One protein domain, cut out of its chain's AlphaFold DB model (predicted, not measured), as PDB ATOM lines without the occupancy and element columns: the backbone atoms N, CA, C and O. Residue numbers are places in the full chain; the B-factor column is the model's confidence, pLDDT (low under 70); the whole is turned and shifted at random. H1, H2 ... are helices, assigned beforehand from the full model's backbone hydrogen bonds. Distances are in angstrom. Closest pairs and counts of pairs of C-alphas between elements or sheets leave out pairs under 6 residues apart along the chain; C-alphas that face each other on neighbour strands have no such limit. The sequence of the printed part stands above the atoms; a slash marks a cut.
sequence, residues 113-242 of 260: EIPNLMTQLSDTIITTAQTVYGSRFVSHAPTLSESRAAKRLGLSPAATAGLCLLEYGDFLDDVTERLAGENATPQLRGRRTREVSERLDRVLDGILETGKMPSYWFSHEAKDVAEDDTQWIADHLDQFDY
ATOM      1  N   GLU A 113      -4.131   0.851  19.667       84.69
ATOM      2  CA  GLU A 113      -4.994   1.836  20.334       84.69
ATOM      3  C   GLU A 113      -4.981   3.216  19.656       84.69
ATOM      4  O   GLU A 113      -5.914   3.998  19.842       84.69
ATOM      5  N   ILE A 114      -3.980   3.523  18.820       83.38
ATOM      6  CA  ILE A 114      -3.868   4.825  18.131       83.38
ATOM      7  C   ILE A 114      -5.151   5.188  17.357       83.38
ATOM      8  O   ILE A 114      -5.637   6.308  17.526       83.38
ATOM      9  N   PRO A 115      -5.770   4.293  16.556       85.62
ATOM     10  CA  PRO A 115      -7.008   4.621  15.848       85.62
ATOM     11  C   PRO A 115      -8.164   4.997  16.784       85.62
ATOM     12  O   PRO A 115      -8.963   5.877  16.459       85.62
ATOM     13  N   ASN A 116      -8.253   4.350  17.949       87.69
ATOM     14  CA  ASN A 116      -9.281   4.629  18.949       87.69
ATOM     15  C   ASN A 116      -9.063   6.014  19.576       87.69
ATOM     16  O   ASN A 116      -9.995   6.813  19.637       87.69
ATOM     17  N   LEU A 117      -7.819   6.346  19.935       86.56
ATOM     18  CA  LEU A 117      -7.456   7.675  20.443       86.56
ATOM     19  C   LEU A 117      -7.771   8.784  19.431       86.56
ATOM     20  O   LEU A 117      -8.387   9.784  19.788       86.56
ATOM     21  N   MET A 118      -7.426   8.592  18.155       88.50
ATOM     22  CA  MET A 118      -7.725   9.571  17.100       88.50
ATOM     23  C   MET A 118      -9.229   9.726  16.843       88.50
ATOM     24  O   MET A 118      -9.697  10.817  16.504       88.50
ATOM     25  N   THR A 119     -10.002   8.655  17.041       91.94
ATOM     26  CA  THR A 119     -11.470   8.700  16.978       91.94
ATOM     27  C   THR A 119     -12.032   9.524  18.136       91.94
ATOM     28  O   THR A 119     -12.788  10.462  17.904       91.94
ATOM     29  N   GLN A 120     -11.587   9.261  19.367       91.94
ATOM     30  CA  GLN A 120     -12.000  10.030  20.549       91.94
ATOM     31  C   GLN A 120     -11.617  11.509  20.438       91.94
ATOM     32  O   GLN A 120     -12.398  12.396  20.794       91.94
ATOM     33  N   LEU A 121     -10.427  11.790  19.907       92.69
ATOM     34  CA  LEU A 121      -9.975  13.150  19.651       92.69
ATOM     35  C   LEU A 121     -10.844  13.836  18.592       92.69
ATOM     36  O   LEU A 121     -11.274  14.970  18.801       92.69
ATOM     37  N   SER A 122     -11.172  13.131  17.503       96.00
ATOM     38  CA  SER A 122     -12.103  13.624  16.482       96.00
ATOM     39  C   SER A 122     -13.457  13.999  17.091       96.00
ATOM     40  O   SER A 122     -13.947  15.102  16.850       96.00
ATOM     41  N   ASP A 123     -14.033  13.131  17.921       96.44
ATOM     42  CA  ASP A 123     -15.319  13.376  18.586       96.44
ATOM     43  C   ASP A 123     -15.254  14.571  19.549       96.44
ATOM     44  O   ASP A 123     -16.182  15.383  19.618       96.44
ATOM     45  N   THR A 124     -14.130  14.727  20.254       95.56
ATOM     46  CA  THR A 124     -13.904  15.855  21.168       95.56
ATOM     47  C   THR A 124     -13.816  17.175  20.405       95.56
ATOM     48  O   THR A 124     -14.435  18.159  20.812       95.56
ATOM     49  N   ILE A 125     -13.101  17.207  19.276       96.38
ATOM     50  CA  ILE A 125     -13.007  18.391  18.411       96.38
ATOM     51  C   ILE A 125     -14.385  18.750  17.850       96.38
ATOM     52  O   ILE A 125     -14.789  19.907  17.929       96.38
ATOM     53  N   ILE A 126     -15.135  17.766  17.344       96.75
ATOM     54  CA  ILE A 126     -16.499  17.957  16.824       96.75
ATOM     55  C   ILE A 126     -17.405  18.554  17.904       96.75
ATOM     56  O   ILE A 126     -18.065  19.563  17.664       96.75
ATOM     57  N   THR A 127     -17.407  17.971  19.104       95.94
ATOM     58  CA  THR A 127     -18.222  18.447  20.232       95.94
ATOM     59  C   THR A 127     -17.833  19.871  20.636       95.94
ATOM     60  O   THR A 127     -18.693  20.710  20.915       95.94
ATOM     61  N   THR A 128     -16.535  20.170  20.622       94.50
ATOM     62  CA  THR A 128     -16.010  21.504  20.931       94.50
ATOM     63  C   THR A 128     -16.446  22.523  19.878       94.50
ATOM     64  O   THR A 128     -17.017  23.553  20.227       94.50
ATOM     65  N   ALA A 129     -16.283  22.215  18.589       94.44
ATOM     66  CA  ALA A 129     -16.713  23.075  17.487       94.44
ATOM     67  C   ALA A 129     -18.233  23.308  17.495       94.44
ATOM     68  O   ALA A 129     -18.685  24.433  17.291       94.44
ATOM     69  N   GLN A 130     -19.028  22.277  17.804       94.25
ATOM     70  CA  GLN A 130     -20.476  22.404  18.005       94.25
ATOM     71  C   GLN A 130     -20.818  23.332  19.174       94.25
ATOM     72  O   GLN A 130     -21.757  24.115  19.071       94.25
ATOM     73  N   THR A 131     -20.062  23.261  20.269       92.56
ATOM     74  CA  THR A 131     -20.289  24.102  21.453       92.56
ATOM     75  C   THR A 131     -19.953  25.567  21.176       92.56
ATOM     76  O   THR A 131     -20.704  26.447  21.585       92.56
ATOM     77  N   VAL A 132     -18.854  25.834  20.463       90.88
ATOM     78  CA  VAL A 132     -18.371  27.199  20.193       90.88
ATOM     79  C   VAL A 132     -19.131  27.858  19.033       90.88
ATOM     80  O   VAL A 132     -19.532  29.012  19.144       90.88
ATOM     81  N   TYR A 133     -19.377  27.135  17.935       89.88
ATOM     82  CA  TYR A 133     -19.931  27.701  16.692       89.88
ATOM     83  C   TYR A 133     -21.359  27.248  16.360       89.88
ATOM     84  O   TYR A 133     -21.953  27.736  15.393       89.88
ATOM     85  N   GLY A 134     -21.935  26.325  17.134       91.56
ATOM     86  CA  GLY A 134     -23.338  25.931  17.028       91.56
ATOM     87  C   GLY A 134     -23.761  25.522  15.616       91.56
ATOM     88  O   GLY A 134     -23.174  24.637  14.986       91.56
ATOM     89  N   SER A 135     -24.806  26.181  15.108       88.06
ATOM     90  CA  SER A 135     -25.419  25.871  13.811       88.06
ATOM     91  C   SER A 135     -24.474  26.053  12.623       88.06
ATOM     92  O   SER A 135     -24.618  25.321  11.641       88.06
ATOM     93  N   ARG A 136     -23.493  26.966  12.704       91.00
ATOM     94  CA  ARG A 136     -22.517  27.187  11.625       91.00
ATOM     95  C   ARG A 136     -21.722  25.918  11.346       91.00
ATOM     96  O   ARG A 136     -21.584  25.528  10.197       91.00
ATOM     97  N   PHE A 137     -21.266  25.242  12.397       93.12
ATOM     98  CA  PHE A 137     -20.552  23.981  12.248       93.12
ATOM     99  C   PHE A 137     -21.491  22.828  11.870       93.12
ATOM    100  O   PHE A 137     -21.193  22.068  10.956       93.12
ATOM    101  N   VAL A 138     -22.651  22.711  12.528       89.81
ATOM    102  CA  VAL A 138     -23.598  21.599  12.290       89.81
ATOM    103  C   VAL A 138     -24.129  21.571  10.852       89.81
ATOM    104  O   VAL A 138     -24.407  20.497  10.323       89.81
ATOM    105  N   SER A 139     -24.288  22.735  10.221       91.06
ATOM    106  CA  SER A 139     -24.774  22.843   8.839       91.06
ATOM    107  C   SER A 139     -23.685  22.672   7.775       91.06
ATOM    108  O   SER A 139     -24.016  22.522   6.598       91.06
ATOM    109  N   HIS A 140     -22.408  22.660   8.164       93.19
ATOM    110  CA  HIS A 140     -21.297  22.523   7.230       93.19
ATOM    111  C   HIS A 140     -21.081  21.068   6.824       93.19
ATOM    112  O   HIS A 140     -20.899  20.179   7.659       93.19
ATOM    113  N   ALA A 141     -21.067  20.827   5.517       94.06
ATOM    114  CA  ALA A 141     -20.680  19.545   4.956       94.06
ATOM    115  C   ALA A 141     -19.182  19.584   4.608       94.06
ATOM    116  O   ALA A 141     -18.786  20.463   3.840       94.06
ATOM    117  N   PRO A 142     -18.357  18.637   5.099       95.12
ATOM    118  CA  PRO A 142     -16.920  18.677   4.857       95.12
ATOM    119  C   PRO A 142     -16.558  18.707   3.370       95.12
ATOM    120  O   PRO A 142     -17.056  17.896   2.578       95.12
ATOM    121  N   THR A 143     -15.652  19.604   2.992       94.88
ATOM    122  CA  THR A 143     -15.239  19.777   1.597       94.88
ATOM    123  C   THR A 143     -14.221  18.719   1.162       94.88
ATOM    124  O   THR A 143     -13.709  17.911   1.951       94.88
ATOM    125  N   LEU A 144     -13.898  18.688  -0.137       91.75
ATOM    126  CA  LEU A 144     -12.851  17.802  -0.655       91.75
ATOM    127  C   LEU A 144     -11.464  18.163  -0.109       91.75
ATOM    128  O   LEU A 144     -10.642  17.263   0.081       91.75
ATOM    129  N   SER A 145     -11.198  19.448   0.134       89.25
ATOM    130  CA  SER A 145      -9.946  19.916   0.731       89.25
ATOM    131  C   SER A 145      -9.820  19.406   2.163       89.25
ATOM    132  O   SER A 145      -8.810  18.793   2.510       89.25
ATOM    133  N   GLU A 146     -10.886  19.530   2.955       94.19
ATOM    134  CA  GLU A 146     -10.944  19.045   4.339       94.19
ATOM    135  C   GLU A 146     -10.841  17.520   4.403       94.19
ATOM    136  O   GLU A 146     -10.082  16.977   5.199       94.19
ATOM    137  N   SER A 147     -11.502  16.811   3.486       94.12
ATOM    138  CA  SER A 147     -11.394  15.350   3.372       94.12
ATOM    139  C   SER A 147      -9.974  14.877   3.040       94.12
ATOM    140  O   SER A 147      -9.578  13.770   3.415       94.12
ATOM    141  N   ARG A 148      -9.194  15.681   2.309       88.44
ATOM    142  CA  ARG A 148      -7.783  15.385   2.013       88.44
ATOM    143  C   ARG A 148      -6.888  15.709   3.204       88.44
ATOM    144  O   ARG A 148      -6.033  14.887   3.528       88.44
ATOM    145  N   ALA A 149      -7.106  16.847   3.858       89.06
ATOM    146  CA  ALA A 149      -6.389  17.233   5.071       89.06
ATOM    147  C   ALA A 149      -6.621  16.220   6.209       89.06
ATOM    148  O   ALA A 149      -5.665  15.789   6.844       89.06
ATOM    149  N   ALA A 150      -7.849  15.720   6.361       91.94
ATOM    150  CA  ALA A 150      -8.222  14.703   7.342       91.94
ATOM    151  C   ALA A 150      -7.354  13.440   7.263       91.94
ATOM    152  O   ALA A 150      -6.883  12.933   8.278       91.94
ATOM    153  N   LYS A 151      -7.061  12.968   6.044       90.19
ATOM    154  CA  LYS A 151      -6.184  11.803   5.834       90.19
ATOM    155  C   LYS A 151      -4.751  12.045   6.296       90.19
ATOM    156  O   LYS A 151      -4.098  11.097   6.713       90.19
ATOM    157  N   ARG A 152      -4.261  13.282   6.175       87.31
ATOM    158  CA  ARG A 152      -2.921  13.661   6.630       87.31
ATOM    159  C   ARG A 152      -2.876  13.767   8.156       87.31
ATOM    160  O   ARG A 152      -1.944  13.252   8.748       87.31
ATOM    161  N   LEU A 153      -3.896  14.383   8.752       88.25
ATOM    162  CA  LEU A 153      -3.989  14.637  10.194       88.25
ATOM    163  C   LEU A 153      -4.464  13.416  11.004       88.25
ATOM    164  O   LEU A 153      -4.488  13.453  12.226       88.25
ATOM    165  N   GLY A 154      -4.899  12.339  10.341       90.75
ATOM    166  CA  GLY A 154      -5.445  11.155  11.011       90.75
ATOM    167  C   GLY A 154      -6.803  11.388  11.689       90.75
ATOM    168  O   GLY A 154      -7.177  10.623  12.573       90.75
ATOM    169  N   LEU A 155      -7.538  12.424  11.282       93.19
ATOM    170  CA  LEU A 155      -8.844  12.804  11.831       93.19
ATOM    171  C   LEU A 155      -9.987  12.442  10.876       93.19
ATOM    172  O   LEU A 155      -9.780  12.115   9.704       93.19
ATOM    173  N   SER A 156     -11.229  12.548  11.356       95.88
ATOM    174  CA  SER A 156     -12.395  12.540  10.467       95.88
ATOM    175  C   SER A 156     -12.506  13.860   9.671       95.88
ATOM    176  O   SER A 156     -12.014  14.900  10.125       95.88
ATOM    177  N   PRO A 157     -13.172  13.875   8.497       96.75
ATOM    178  CA  PRO A 157     -13.399  15.111   7.742       96.75
ATOM    179  C   PRO A 157     -14.142  16.187   8.545       96.75
ATOM    180  O   PRO A 157     -13.759  17.351   8.507       96.75
ATOM    181  N   ALA A 158     -15.151  15.793   9.330       96.69
ATOM    182  CA  ALA A 158     -15.895  16.710  10.193       96.69
ATOM    183  C   ALA A 158     -15.024  17.281  11.322       96.69
ATOM    184  O   ALA A 158     -15.080  18.477  11.590       96.69
ATOM    185  N   ALA A 159     -14.178  16.456  11.946       97.12
ATOM    186  CA  ALA A 159     -13.232  16.933  12.951       97.12
ATOM    187  C   ALA A 159     -12.185  17.876  12.347       97.12
ATOM    188  O   ALA A 159     -11.824  18.857  12.976       97.12
ATOM    189  N   THR A 160     -11.742  17.632  11.113       97.44
ATOM    190  CA  THR A 160     -10.794  18.521  10.421       97.44
ATOM    191  C   THR A 160     -11.415  19.882  10.112       97.44
ATOM    192  O   THR A 160     -10.785  20.908  10.363       97.44
ATOM    193  N   ALA A 161     -12.663  19.904   9.632       97.31
ATOM    194  CA  ALA A 161     -13.419  21.142   9.448       97.31
ATOM    195  C   ALA A 161     -13.601  21.887  10.781       97.31
ATOM    196  O   ALA A 161     -13.383  23.092  10.858       97.31
ATOM    197  N   GLY A 162     -13.931  21.155  11.851       96.94
ATOM    198  CA  GLY A 162     -14.094  21.709  13.195       96.94
ATOM    199  C   GLY A 162     -12.794  22.270  13.763       96.94
ATOM    200  O   GLY A 162     -12.803  23.354  14.330       96.94
ATOM    201  N   LEU A 163     -11.672  21.578  13.558       97.00
ATOM    202  CA  LEU A 163     -10.343  22.022  13.977       97.00
ATOM    203  C   LEU A 163      -9.937  23.313  13.258       97.00
ATOM    204  O   LEU A 163      -9.446  24.239  13.895       97.00
ATOM    205  N   CYS A 164     -10.178  23.393  11.945       96.50
ATOM    206  CA  CYS A 164      -9.925  24.607  11.172       96.50
ATOM    207  C   CYS A 164     -10.802  25.770  11.653       96.50
ATOM    208  O   CYS A 164     -10.295  26.867  11.883       96.50
ATOM    209  N   LEU A 165     -12.090  25.501  11.880       95.88
ATOM    210  CA  LEU A 165     -13.038  26.492  12.374       95.88
ATOM    211  C   LEU A 165     -12.655  27.006  13.769       95.88
ATOM    212  O   LEU A 165     -12.714  28.207  13.999       95.88
ATOM    213  N   LEU A 166     -12.229  26.127  14.678       95.44
ATOM    214  CA  LEU A 166     -11.769  26.491  16.023       95.44
ATOM    215  C   LEU A 166     -10.477  27.313  16.009       95.44
ATOM    216  O   LEU A 166     -10.318  28.212  16.829       95.44
ATOM    217  N   GLU A 167      -9.562  27.013  15.088       95.25
ATOM    218  CA  GLU A 167      -8.270  27.695  15.009       95.25
ATOM    219  C   GLU A 167      -8.338  29.042  14.279       95.25
ATOM    220  O   GLU A 167      -7.668  29.987  14.679       95.25
ATOM    221  N   TYR A 168      -9.133  29.137  13.211       93.19
ATOM    222  CA  TYR A 168      -9.127  30.287  12.298       93.19
ATOM    223  C   TYR A 168     -10.459  31.037  12.216       93.19
ATOM    224  O   TYR A 168     -10.572  32.017  11.467       93.19
ATOM    225  N   GLY A 169     -11.487  30.549  12.909       91.94
ATOM    226  CA  GLY A 169     -12.840  31.087  12.834       91.94
ATOM    227  C   GLY A 169     -13.541  30.844  11.497       91.94
ATOM    228  O   GLY A 169     -14.616  31.411  11.291       91.94
ATOM    229  N   ASP A 170     -12.975  30.033  10.594       94.69
ATOM    230  CA  ASP A 170     -13.589  29.678   9.309       94.69
ATOM    231  C   ASP A 170     -13.177  28.289   8.786       94.69
ATOM    232  O   ASP A 170     -12.244  27.664   9.303       94.69
ATOM    233  N   PHE A 171     -13.878  27.803   7.760       95.75
ATOM    234  CA  PHE A 171     -13.601  26.514   7.119       95.75
ATOM    235  C   PHE A 171     -12.396  26.581   6.182       95.75
ATOM    236  O   PHE A 171     -11.980  27.652   5.743       95.75
ATOM    237  N   LEU A 172     -11.806  25.423   5.872       93.56
ATOM    238  CA  LEU A 172     -10.480  25.372   5.247       93.56
ATOM    239  C   LEU A 172     -10.410  26.137   3.921       93.56
ATOM    240  O   LEU A 172      -9.439  26.854   3.684       93.56
ATOM    241  N   ASP A 173     -11.416  25.990   3.061       91.44
ATOM    242  CA  ASP A 173     -11.416  26.661   1.761       91.44
ATOM    243  C   ASP A 173     -11.496  28.191   1.936       91.44
ATOM    244  O   ASP A 173     -10.655  28.896   1.373       91.44
ATOM    245  N   ASP A 174     -12.366  28.686   2.824       92.56
ATOM    246  CA  ASP A 174     -12.536  30.116   3.129       92.56
ATOM    247  C   ASP A 174     -11.280  30.732   3.770       92.56
ATOM    248  O   ASP A 174     -10.810  31.797   3.356       92.56
ATOM    249  N   VAL A 175     -10.658  30.032   4.730       92.94
ATOM    250  CA  VAL A 175      -9.382  30.456   5.335       92.94
ATOM    251  C   VAL A 175      -8.303  30.563   4.263       92.94
ATOM    252  O   VAL A 175      -7.553  31.540   4.223       92.94
ATOM    253  N   THR A 176      -8.202  29.567   3.381       91.31
ATOM    254  CA  THR A 176      -7.157  29.560   2.352       91.31
ATOM    255  C   THR A 176      -7.384  30.613   1.280       91.31
ATOM    256  O   THR A 176      -6.407  31.190   0.804       91.31
ATOM    257  N   GLU A 177      -8.635  30.897   0.924       89.62
ATOM    258  CA  GLU A 177      -8.987  31.976   0.008       89.62
ATOM    259  C   GLU A 177      -8.634  33.338   0.612       89.62
ATOM    260  O   GLU A 177      -7.906  34.113  -0.014       89.62
ATOM    261  N   ARG A 178      -9.019  33.570   1.873       90.50
ATOM    262  CA  ARG A 178      -8.675  34.783   2.624       90.50
ATOM    263  C   ARG A 178      -7.161  35.006   2.708       90.50
ATOM    264  O   ARG A 178      -6.694  36.109   2.449       90.50
ATOM    265  N   LEU A 179      -6.384  33.963   3.015       87.44
ATOM    266  CA  LEU A 179      -4.915  34.044   3.121       87.44
ATOM    267  C   LEU A 179      -4.197  34.162   1.769       87.44
ATOM    268  O   LEU A 179      -3.051  34.624   1.701       87.44
ATOM    269  N   ALA A 180      -4.809  33.669   0.695       87.94
ATOM    270  CA  ALA A 180      -4.236  33.765  -0.640       87.94
ATOM    271  C   ALA A 180      -4.518  35.135  -1.279       87.94
ATOM    272  O   ALA A 180      -3.700  35.601  -2.073       87.94
ATOM    273  N   GLY A 181      -5.627  35.775  -0.897       84.69
ATOM    274  CA  GLY A 181      -6.086  37.057  -1.423       84.69
ATOM    275  C   GLY A 181      -7.022  36.904  -2.625       84.69
ATOM    276  O   GLY A 181      -6.966  35.926  -3.380       84.69
ATOM    277  N   GLU A 182      -7.883  37.904  -2.814       72.19
ATOM    278  CA  GLU A 182      -8.838  37.964  -3.921       72.19
ATOM    279  C   GLU A 182      -8.063  37.936  -5.257       72.19
ATOM    280  O   GLU A 182      -7.214  38.789  -5.514       72.19
ATOM    281  N   ASN A 183      -8.330  36.940  -6.110       74.81
ATOM    282  CA  ASN A 183      -7.623  36.638  -7.376       74.81
ATOM    283  C   ASN A 183      -6.304  35.844  -7.288       74.81
ATOM    284  O   ASN A 183      -5.572  35.760  -8.281       74.81
ATOM    285  N   ALA A 184      -6.002  35.195  -6.163       79.88
ATOM    286  CA  ALA A 184      -4.838  34.317  -6.073       79.88
ATOM    287  C   ALA A 184      -4.823  33.207  -7.141       79.88
ATOM    288  O   ALA A 184      -5.843  32.589  -7.470       79.88
ATOM    289  N   THR A 185      -3.630  32.893  -7.651       84.19
ATOM    290  CA  THR A 185      -3.450  31.775  -8.584       84.19
ATOM    291  C   THR A 185      -3.735  30.432  -7.896       84.19
ATOM    292  O   THR A 185      -3.542  30.296  -6.682       84.19
ATOM    293  N   PRO A 186      -4.138  29.385  -8.648       82.75
ATOM    294  CA  PRO A 186      -4.336  28.048  -8.087       82.75
ATOM    295  C   PRO A 186      -3.116  27.505  -7.323       82.75
ATOM    296  O   PRO A 186      -3.276  26.797  -6.331       82.75
ATOM    297  N   GLN A 187      -1.899  27.850  -7.755       79.56
ATOM    298  CA  GLN A 187      -0.654  27.442  -7.101       79.56
ATOM    299  C   GLN A 187      -0.475  28.121  -5.740       79.56
ATOM    300  O   GLN A 187      -0.105  27.449  -4.777       79.56
ATOM    301  N   LEU A 188      -0.762  29.425  -5.650       83.06
ATOM    302  CA  LEU A 188      -0.674  30.173  -4.395       83.06
ATOM    303  C   LEU A 188      -1.718  29.680  -3.387       83.06
ATOM    304  O   LEU A 188      -1.364  29.415  -2.240       83.06
ATOM    305  N   ARG A 189      -2.960  29.436  -3.831       81.31
ATOM    306  CA  ARG A 189      -3.993  28.801  -2.992       81.31
ATOM    307  C   ARG A 189      -3.538  27.441  -2.469       81.31
ATOM    308  O   ARG A 189      -3.596  27.195  -1.272       81.31
ATOM    309  N   GLY A 190      -2.987  26.598  -3.345       82.94
ATOM    310  CA  GLY A 190      -2.450  25.296  -2.948       82.94
ATOM    311  C   GLY A 190      -1.304  25.382  -1.932       82.94
ATOM    312  O   GLY A 190      -1.197  24.506  -1.074       82.94
ATOM    313  N   ARG A 191      -0.463  26.426  -1.996       86.31
ATOM    314  CA  ARG A 191       0.556  26.696  -0.969       86.31
ATOM    315  C   ARG A 191      -0.104  27.072   0.364       86.31
ATOM    316  O   ARG A 191       0.204  26.432   1.363       86.31
ATOM    317  N   ARG A 192      -1.065  28.006   0.367       90.25
ATOM    318  CA  ARG A 192      -1.794  28.409   1.585       90.25
ATOM    319  C   ARG A 192      -2.532  27.245   2.246       90.25
ATOM    320  O   ARG A 192      -2.465  27.100   3.459       90.25
ATOM    321  N   THR A 193      -3.147  26.344   1.478       87.56
ATOM    322  CA  THR A 193      -3.778  25.133   2.039       87.56
ATOM    323  C   THR A 193      -2.784  24.245   2.787       87.56
ATOM    324  O   THR A 193      -3.140  23.654   3.809       87.56
ATOM    325  N   ARG A 194      -1.534  24.144   2.313       85.12
ATOM    326  CA  ARG A 194      -0.486  23.376   3.005       85.12
ATOM    327  C   ARG A 194      -0.048  24.059   4.292       85.12
ATOM    328  O   ARG A 194       0.013  23.380   5.305       85.12
ATOM    329  N   GLU A 195       0.164  25.373   4.256       89.88
ATOM    330  CA  GLU A 195       0.521  26.169   5.441       89.88
ATOM    331  C   GLU A 195      -0.549  26.054   6.535       89.88
ATOM    332  O   GLU A 195      -0.233  25.779   7.693       89.88
ATOM    333  N   VAL A 196      -1.829  26.170   6.157       91.56
ATOM    334  CA  VAL A 196      -2.948  25.971   7.088       91.56
ATOM    335  C   VAL A 196      -2.930  24.547   7.636       91.56
ATOM    336  O   VAL A 196      -2.974  24.370   8.849       91.56
ATOM    337  N   SER A 197      -2.780  23.531   6.780       88.69
ATOM    338  CA  SER A 197      -2.727  22.129   7.223       88.69
ATOM    339  C   SER A 197      -1.568  21.856   8.190       88.69
ATOM    340  O   SER A 197      -1.758  21.140   9.162       88.69
ATOM    341  N   GLU A 198      -0.390  22.437   7.958       89.19
ATOM    342  CA  GLU A 198       0.784  22.332   8.843       89.19
ATOM    343  C   GLU A 198       0.588  23.060  10.174       89.19
ATOM    344  O   GLU A 198       1.132  22.657  11.203       89.19
ATOM    345  N   ARG A 199      -0.194  24.142  10.191       92.31
ATOM    346  CA  ARG A 199      -0.619  24.756  11.449       92.31
ATOM    347  C   ARG A 199      -1.568  23.836  12.215       92.31
ATOM    348  O   ARG A 199      -1.350  23.653  13.407       92.31
ATOM    349  N   LEU A 200      -2.562  23.246  11.552       92.44
ATOM    350  CA  LEU A 200      -3.495  22.314  12.200       92.44
ATOM    351  C   LEU A 200      -2.766  21.087  12.772       92.44
ATOM    352  O   LEU A 200      -3.085  20.667  13.877       92.44
ATOM    353  N   ASP A 201      -1.758  20.575  12.060       91.31
ATOM    354  CA  ASP A 201      -0.863  19.490  12.502       91.31
ATOM    355  C   ASP A 201      -0.172  19.847  13.830       91.31
ATOM    356  O   ASP A 201      -0.298  19.136  14.819       91.31
ATOM    357  N   ARG A 202       0.443  21.035  13.907       88.06
ATOM    358  CA  ARG A 202       1.105  21.516  15.134       88.06
ATOM    359  C   ARG A 202       0.146  21.722  16.302       88.06
ATOM    360  O   ARG A 202       0.513  21.492  17.451       88.06
ATOM    361  N   VAL A 203      -1.069  22.193  16.028       91.38
ATOM    362  CA  VAL A 203      -2.096  22.335  17.069       91.38
ATOM    363  C   VAL A 203      -2.520  20.961  17.583       91.38
ATOM    364  O   VAL A 203      -2.670  20.777  18.791       91.38
ATOM    365  N   LEU A 204      -2.660  19.986  16.684       91.75
ATOM    366  CA  LEU A 204      -2.978  18.607  17.030       91.75
ATOM    367  C   LEU A 204      -1.882  17.965  17.885       91.75
ATOM    368  O   LEU A 204      -2.204  17.375  18.916       91.75
ATOM    369  N   ASP A 205      -0.615  18.145  17.512       86.75
ATOM    370  CA  ASP A 205       0.537  17.695  18.301       86.75
ATOM    371  C   ASP A 205       0.494  18.283  19.715       86.75
ATOM    372  O   ASP A 205       0.566  17.546  20.697       86.75
ATOM    373  N   GLY A 206       0.243  19.590  19.845       84.75
ATOM    374  CA  GLY A 206       0.103  20.236  21.152       84.75
ATOM    375  C   GLY A 206      -1.047  19.668  21.999       84.75
ATOM    376  O   GLY A 206      -0.916  19.531  23.219       84.75
ATOM    377  N   ILE A 207      -2.169  19.289  21.379       89.56
ATOM    378  CA  ILE A 207      -3.285  18.633  22.079       89.56
ATOM    379  C   ILE A 207      -2.895  17.221  22.516       89.56
ATOM    380  O   ILE A 207      -3.200  16.833  23.642       89.56
ATOM    381  N   LEU A 208      -2.222  16.456  21.657       84.19
ATOM    382  CA  LEU A 208      -1.772  15.097  21.967       84.19
ATOM    383  C   LEU A 208      -0.714  15.085  23.078       84.19
ATOM    384  O   LEU A 208      -0.750  14.210  23.942       84.19
ATOM    385  N   GLU A 209       0.178  16.073  23.101       83.38
ATOM    386  CA  GLU A 209       1.201  16.232  24.139       83.38
ATOM    387  C   GLU A 209       0.608  16.646  25.490       83.38
ATOM    388  O   GLU A 209       1.002  16.129  26.537       83.38
ATOM    389  N   THR A 210      -0.342  17.585  25.491       87.00
ATOM    390  CA  THR A 210      -0.882  18.163  26.735       87.00
ATOM    391  C   THR A 210      -2.155  17.481  27.235       87.00
ATOM    392  O   THR A 210      -2.540  17.663  28.395       87.00
ATOM    393  N   GLY A 211      -2.836  16.729  26.369       84.81
ATOM    394  CA  GLY A 211      -4.163  16.166  26.601       84.81
ATOM    395  C   GLY A 211      -5.269  17.218  26.742       84.81
ATOM    396  O   GLY A 211      -6.333  16.909  27.282       84.81
ATOM    397  N   LYS A 212      -5.027  18.473  26.340       88.50
ATOM    398  CA  LYS A 212      -5.942  19.601  26.566       88.50
ATOM    399  C   LYS A 212      -6.166  20.397  25.289       88.50
ATOM    400  O   LYS A 212      -5.237  20.653  24.534       88.50
ATOM    401  N   MET A 213      -7.405  20.845  25.096       90.50
ATOM    402  CA  MET A 213      -7.739  21.775  24.020       90.50
ATOM    403  C   MET A 213      -7.186  23.175  24.322       90.50
ATOM    404  O   MET A 213      -7.191  23.582  25.492       90.50
ATOM    405  N   PRO A 214      -6.748  23.936  23.301       92.06
ATOM    406  CA  PRO A 214      -6.299  25.305  23.491       92.06
ATOM    407  C   PRO A 214      -7.377  26.177  24.141       92.06
ATOM    408  O   PRO A 214      -8.525  26.221  23.702       92.06
ATOM    409  N   SER A 215      -7.013  26.905  25.197       88.19
ATOM    410  CA  SER A 215      -7.971  27.711  25.961       88.19
ATOM    411  C   SER A 215      -8.581  28.854  25.147       88.19
ATOM    412  O   SER A 215      -9.712  29.255  25.416       88.19
ATOM    413  N   TYR A 216      -7.860  29.365  24.142       86.06
ATOM    414  CA  TYR A 216      -8.327  30.471  23.301       86.06
ATOM    415  C   TYR A 216      -9.492  30.089  22.377       86.06
ATOM    416  O   TYR A 216     -10.252  30.959  21.954       86.06
ATOM    417  N   TRP A 217      -9.712  28.798  22.120       89.69
ATOM    418  CA  TRP A 217     -10.898  28.335  21.394       89.69
ATOM    419  C   TRP A 217     -12.202  28.642  22.136       89.69
ATOM    420  O   TRP A 217     -13.255  28.766  21.521       89.69
ATOM    421  N   PHE A 218     -12.133  28.794  23.458       81.44
ATOM    422  CA  PHE A 218     -13.288  29.056  24.317       81.44
ATOM    423  C   PHE A 218     -13.424  30.533  24.703       81.44
ATOM    424  O   PHE A 218     -14.425  30.912  25.305       81.44
ATOM    425  N   SER A 219     -12.426  31.368  24.390       67.88
ATOM    426  CA  SER A 219     -12.438  32.804  24.701       67.88
ATOM    427  C   SER A 219     -13.048  33.662  23.597       67.88
ATOM    428  O   SER A 219     -13.243  34.859  23.797       67.88
ATOM    429  N   HIS A 220     -13.340  33.071  22.438       52.22
ATOM    430  CA  HIS A 220     -14.048  33.747  21.364       52.22
ATOM    431  C   HIS A 220     -15.535  33.839  21.733       52.22
ATOM    432  O   HIS A 220     -16.358  33.035  21.301       52.22
ATOM    433  N   GLU A 221     -15.900  34.857  22.524       42.59
ATOM    434  CA  GLU A 221     -17.187  35.516  22.287       42.59
ATOM    435  C   GLU A 221     -17.264  35.754  20.780       42.59
ATOM    436  O   GLU A 221     -16.299  36.268  20.217       42.59
ATOM    437  N   ALA A 222     -18.344  35.312  20.137       40.94
ATOM    438  CA  ALA A 222     -18.571  35.453  18.706       40.94
ATOM    439  C   ALA A 222     -18.420  36.925  18.281       40.94
ATOM    440  O   ALA A 222     -19.383  37.688  18.264       40.94
ATOM    441  N   LYS A 223     -17.188  37.337  17.998       37.53
ATOM    442  CA  LYS A 223     -16.845  38.620  17.420       37.53
ATOM    443  C   LYS A 223     -16.694  38.363  15.938       37.53
ATOM    444  O   LYS A 223     -15.831  37.589  15.526       37.53
ATOM    445  N   ASP A 224     -17.557  39.009  15.162       39.72
ATOM    446  CA  ASP A 224     -17.243  39.357  13.782       39.72
ATOM    447  C   ASP A 224     -15.788  39.838  13.751       39.72
ATOM    448  O   ASP A 224     -15.414  40.734  14.513       39.72
ATOM    449  N   VAL A 225     -14.956  39.150  12.969       40.94
ATOM    450  CA  VAL A 225     -13.502  39.336  12.937       40.94
ATOM    451  C   VAL A 225     -13.206  40.801  12.619       40.94
ATOM    452  O   VAL A 225     -13.397  41.250  11.491       40.94
ATOM    453  N   ALA A 226     -12.784  41.555  13.633       41.66
ATOM    454  CA  ALA A 226     -12.308  42.919  13.472       41.66
ATOM    455  C   ALA A 226     -10.881  42.893  12.906       41.66
ATOM    456  O   ALA A 226     -10.099  41.998  13.215       41.66
ATOM    457  N   GLU A 227     -10.563  43.898  12.092       44.09
ATOM    458  CA  GLU A 227      -9.352  44.099  11.275       44.09
ATOM    459  C   GLU A 227      -7.985  43.914  11.980       44.09
ATOM    460  O   GLU A 227      -6.960  43.846  11.304       44.09
ATOM    461  N   ASP A 228      -7.946  43.770  13.306       43.03
ATOM    462  CA  ASP A 228      -6.731  43.783  14.137       43.03
ATOM    463  C   ASP A 228      -5.842  42.529  13.970       43.03
ATOM    464  O   ASP A 228      -4.614  42.625  13.952       43.03
ATOM    465  N   ASP A 229      -6.426  41.346  13.747       48.28
ATOM    466  CA  ASP A 229      -5.642  40.100  13.613       48.28
ATOM    467  C   ASP A 229      -4.939  39.982  12.248       48.28
ATOM    468  O   ASP A 229      -3.917  39.305  12.106       48.28
ATOM    469  N   THR A 230      -5.441  40.698  11.238       52.06
ATOM    470  CA  THR A 230      -4.782  40.794   9.924       52.06
ATOM    471  C   THR A 230      -3.513  41.639  10.026       52.06
ATOM    472  O   THR A 230      -2.522  41.351   9.352       52.06
ATOM    473  N   GLN A 231      -3.520  42.633  10.920       46.09
ATOM    474  CA  GLN A 231      -2.383  43.500  11.190       46.09
ATOM    475  C   GLN A 231      -1.262  42.739  11.909       46.09
ATOM    476  O   GLN A 231      -0.113  42.845  11.500       46.09
ATOM    477  N   TRP A 232      -1.576  41.873  12.881       52.78
ATOM    478  CA  TRP A 232      -0.555  41.048  13.545       52.78
ATOM    479  C   TRP A 232       0.165  40.103  12.571       52.78
ATOM    480  O   TRP A 232       1.388  39.972  12.621       52.78
ATOM    481  N   ILE A 233      -0.574  39.477  11.648       50.94
ATOM    482  CA  ILE A 233       0.002  38.586  10.630       50.94
ATOM    483  C   ILE A 233       0.828  39.383   9.609       50.94
ATOM    484  O   ILE A 233       1.911  38.934   9.232       50.94
ATOM    485  N   ALA A 234       0.357  40.563   9.188       57.28
ATOM    486  CA  ALA A 234       1.093  41.454   8.290       57.28
ATOM    487  C   ALA A 234       2.388  41.991   8.929       57.28
ATOM    488  O   ALA A 234       3.432  41.989   8.280       57.28
ATOM    489  N   ASP A 235       2.347  42.359  10.209       50.00
ATOM    490  CA  ASP A 235       3.488  42.913  10.949       50.00
ATOM    491  C   ASP A 235       4.573  41.858  11.254       50.00
ATOM    492  O   ASP A 235       5.719  42.205  11.537       50.00
ATOM    493  N   HIS A 236       4.241  40.564  11.170       47.97
ATOM    494  CA  HIS A 236       5.184  39.454  11.381       47.97
ATOM    495  C   HIS A 236       5.530  38.698  10.086       47.97
ATOM    496  O   HIS A 236       6.278  37.720  10.123       47.97
ATOM    497  N   LEU A 237       5.037  39.156   8.929       49.06
ATOM    498  CA  LEU A 237       5.262  38.529   7.619       49.06
ATOM    499  C   LEU A 237       6.724  38.675   7.152       49.06
ATOM    500  O   LEU A 237       7.277  37.755   6.547       49.06
ATOM    501  N   ASP A 238       7.384  39.774   7.528       48.09
ATOM    502  CA  ASP A 238       8.784  40.067   7.187       48.09
ATOM    503  C   ASP A 238       9.783  39.105   7.856       48.09
ATOM    504  O   ASP A 238      10.860  38.844   7.316       48.09
ATOM    505  N   GLN A 239       9.412  38.513   8.998       49.19
ATOM    506  CA  GLN A 239      10.240  37.520   9.696       49.19
ATOM    507  C   GLN A 239      10.283  36.176   8.956       49.19
ATOM    508  O   GLN A 239      11.251  35.428   9.085       49.19
ATOM    509  N   PHE A 240       9.268  35.882   8.139       40.50
ATOM    510  CA  PHE A 240       9.206  34.665   7.327       40.50
ATOM    511  C   PHE A 240       9.762  34.867   5.909       40.50
ATOM    512  O   PHE A 240      10.194  33.901   5.279       40.50
ATOM    513  N   ASP A 241       9.791  36.107   5.411       44.31
ATOM    514  CA  ASP A 241      10.245  36.425   4.049       44.31
ATOM    515  C   ASP A 241      11.778  36.594   3.945       44.31
ATOM    516  O   ASP A 241      12.342  36.451   2.856       44.31
ATOM    517  N   TYR A 242      12.486  36.817   5.065       41.75
ATOM    518  CA  TYR A 242      13.956  36.924   5.071       41.75
ATOM    519  C   TYR A 242      14.649  35.594   4.714       41.75
ATOM    520  O   TYR A 242      15.610  35.587   3.947       41.75
TER     521      TYR A 242
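AT A GLANCE: This is residues 113 to 242 of the 260 residues of an uncharacterized protein of Bifidobacterium pseudolongum subsp. globosum (UniProt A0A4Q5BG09). The longest helix, H6, runs along one side of a cluster of crossed helices, H3, H4 and H5, in which H4 sits in the middle; the second long helix, H1, crosses H4 on another side. The short H2 and H7 lie near this body, and a thin tail, residues 231 to 242, sticks out from it with part of H8 and with H9. The printed part has 130 residues with nine named helices, H1 to H9 in order along the chain, and no named strand: the class is all helix, and the helix packing is mostly crossed. The whole is compact, with a radius of gyration of the C-alphas of 14.9 A and spans of 42 by 31 by 30 A.

HOW THE PARTS SIT: H6, residues 186 to 210, touches H5, residues 172 to 180, with its residues 188 to 196 alone, at a steep tilt of 59 degrees, opposite ways; their closest C-alphas, Ala 180 and Arg 189, are 5.5 A apart. With residues 197 to 204 alone H6 touches H3, residues 144 to 153, at a steep tilt of 39 degrees, the same way, closest at the C-alphas of Leu 153 and Asp 201, 6.2 A. The hub is H4, residues 157 to 168, which touches four helices. It only just touches H6, with 3 pairs of C-alphas within 8 A, about perpendicular at 89 degrees, closest at Cys 164 and Leu 200, 6.9 A. H4 touches H3 with residues 157 to 161 alone, about perpendicular at 88 degrees, the C-alphas of Ser 147 and Pro 157 being closest at 4.8 A. H4 touches H5 at a steep tilt of 39 degrees, the same way, closest at the C-alphas of Cys 164 and Leu 172, 6.0 A. H1, residues 113 to 133, touches H4 at a steep tilt of 53 degrees, the same way, closest at the C-alphas of Ser 122 and Ala 159, 5.0 A. H1 and H6 are near each other. H2, residues 135 to 138, only just touches H1, with 3 pairs of C-alphas within 8 A, and only at the corner; the closest, Gln 130 and Phe 137, are 6.0 A apart. H7, residues 215 to 218, is close to H4 but not clearly touching, with the closest C-alphas, Leu 166 and Trp 217, 5.7 A apart. H8, residues 228 to 235, and H9, residues 238 to 242, meet only through their link; both are apart from H6. Every O i to N i+4 pair is within hydrogen-bond range in H1, H4, H5, H6, H8 and H9, against 4 of 6 in H3; H2 and H7 are too short for such a pair.

IN THESE COORDINATES: H6 is 36.4 A long, from C-alpha 186 at (-4.336, 28.048, -8.087) to C-alpha 210. H1 begins at C-alpha 113 at (-4.994, 1.836, 20.334) and is 30.1 A long; H4 measures 16.4 A, H3 14.4 A, H5 12.0 A and H8 10.7 A. H9 ends at C-alpha 242 at (13.956, 36.924, 5.071).

THE WHOLE: The C-alphas of Glu 113 and Asn 183 are the two farthest apart, at 44.6 A. The printed part has no cut, and no link is long; the one from H7 to H8, nine residues, is short, and the others are tight. Residues 231 to 242 stand free. The mean pLDDT of the printed part is 82.3, and residues 219 to 242 are under 70.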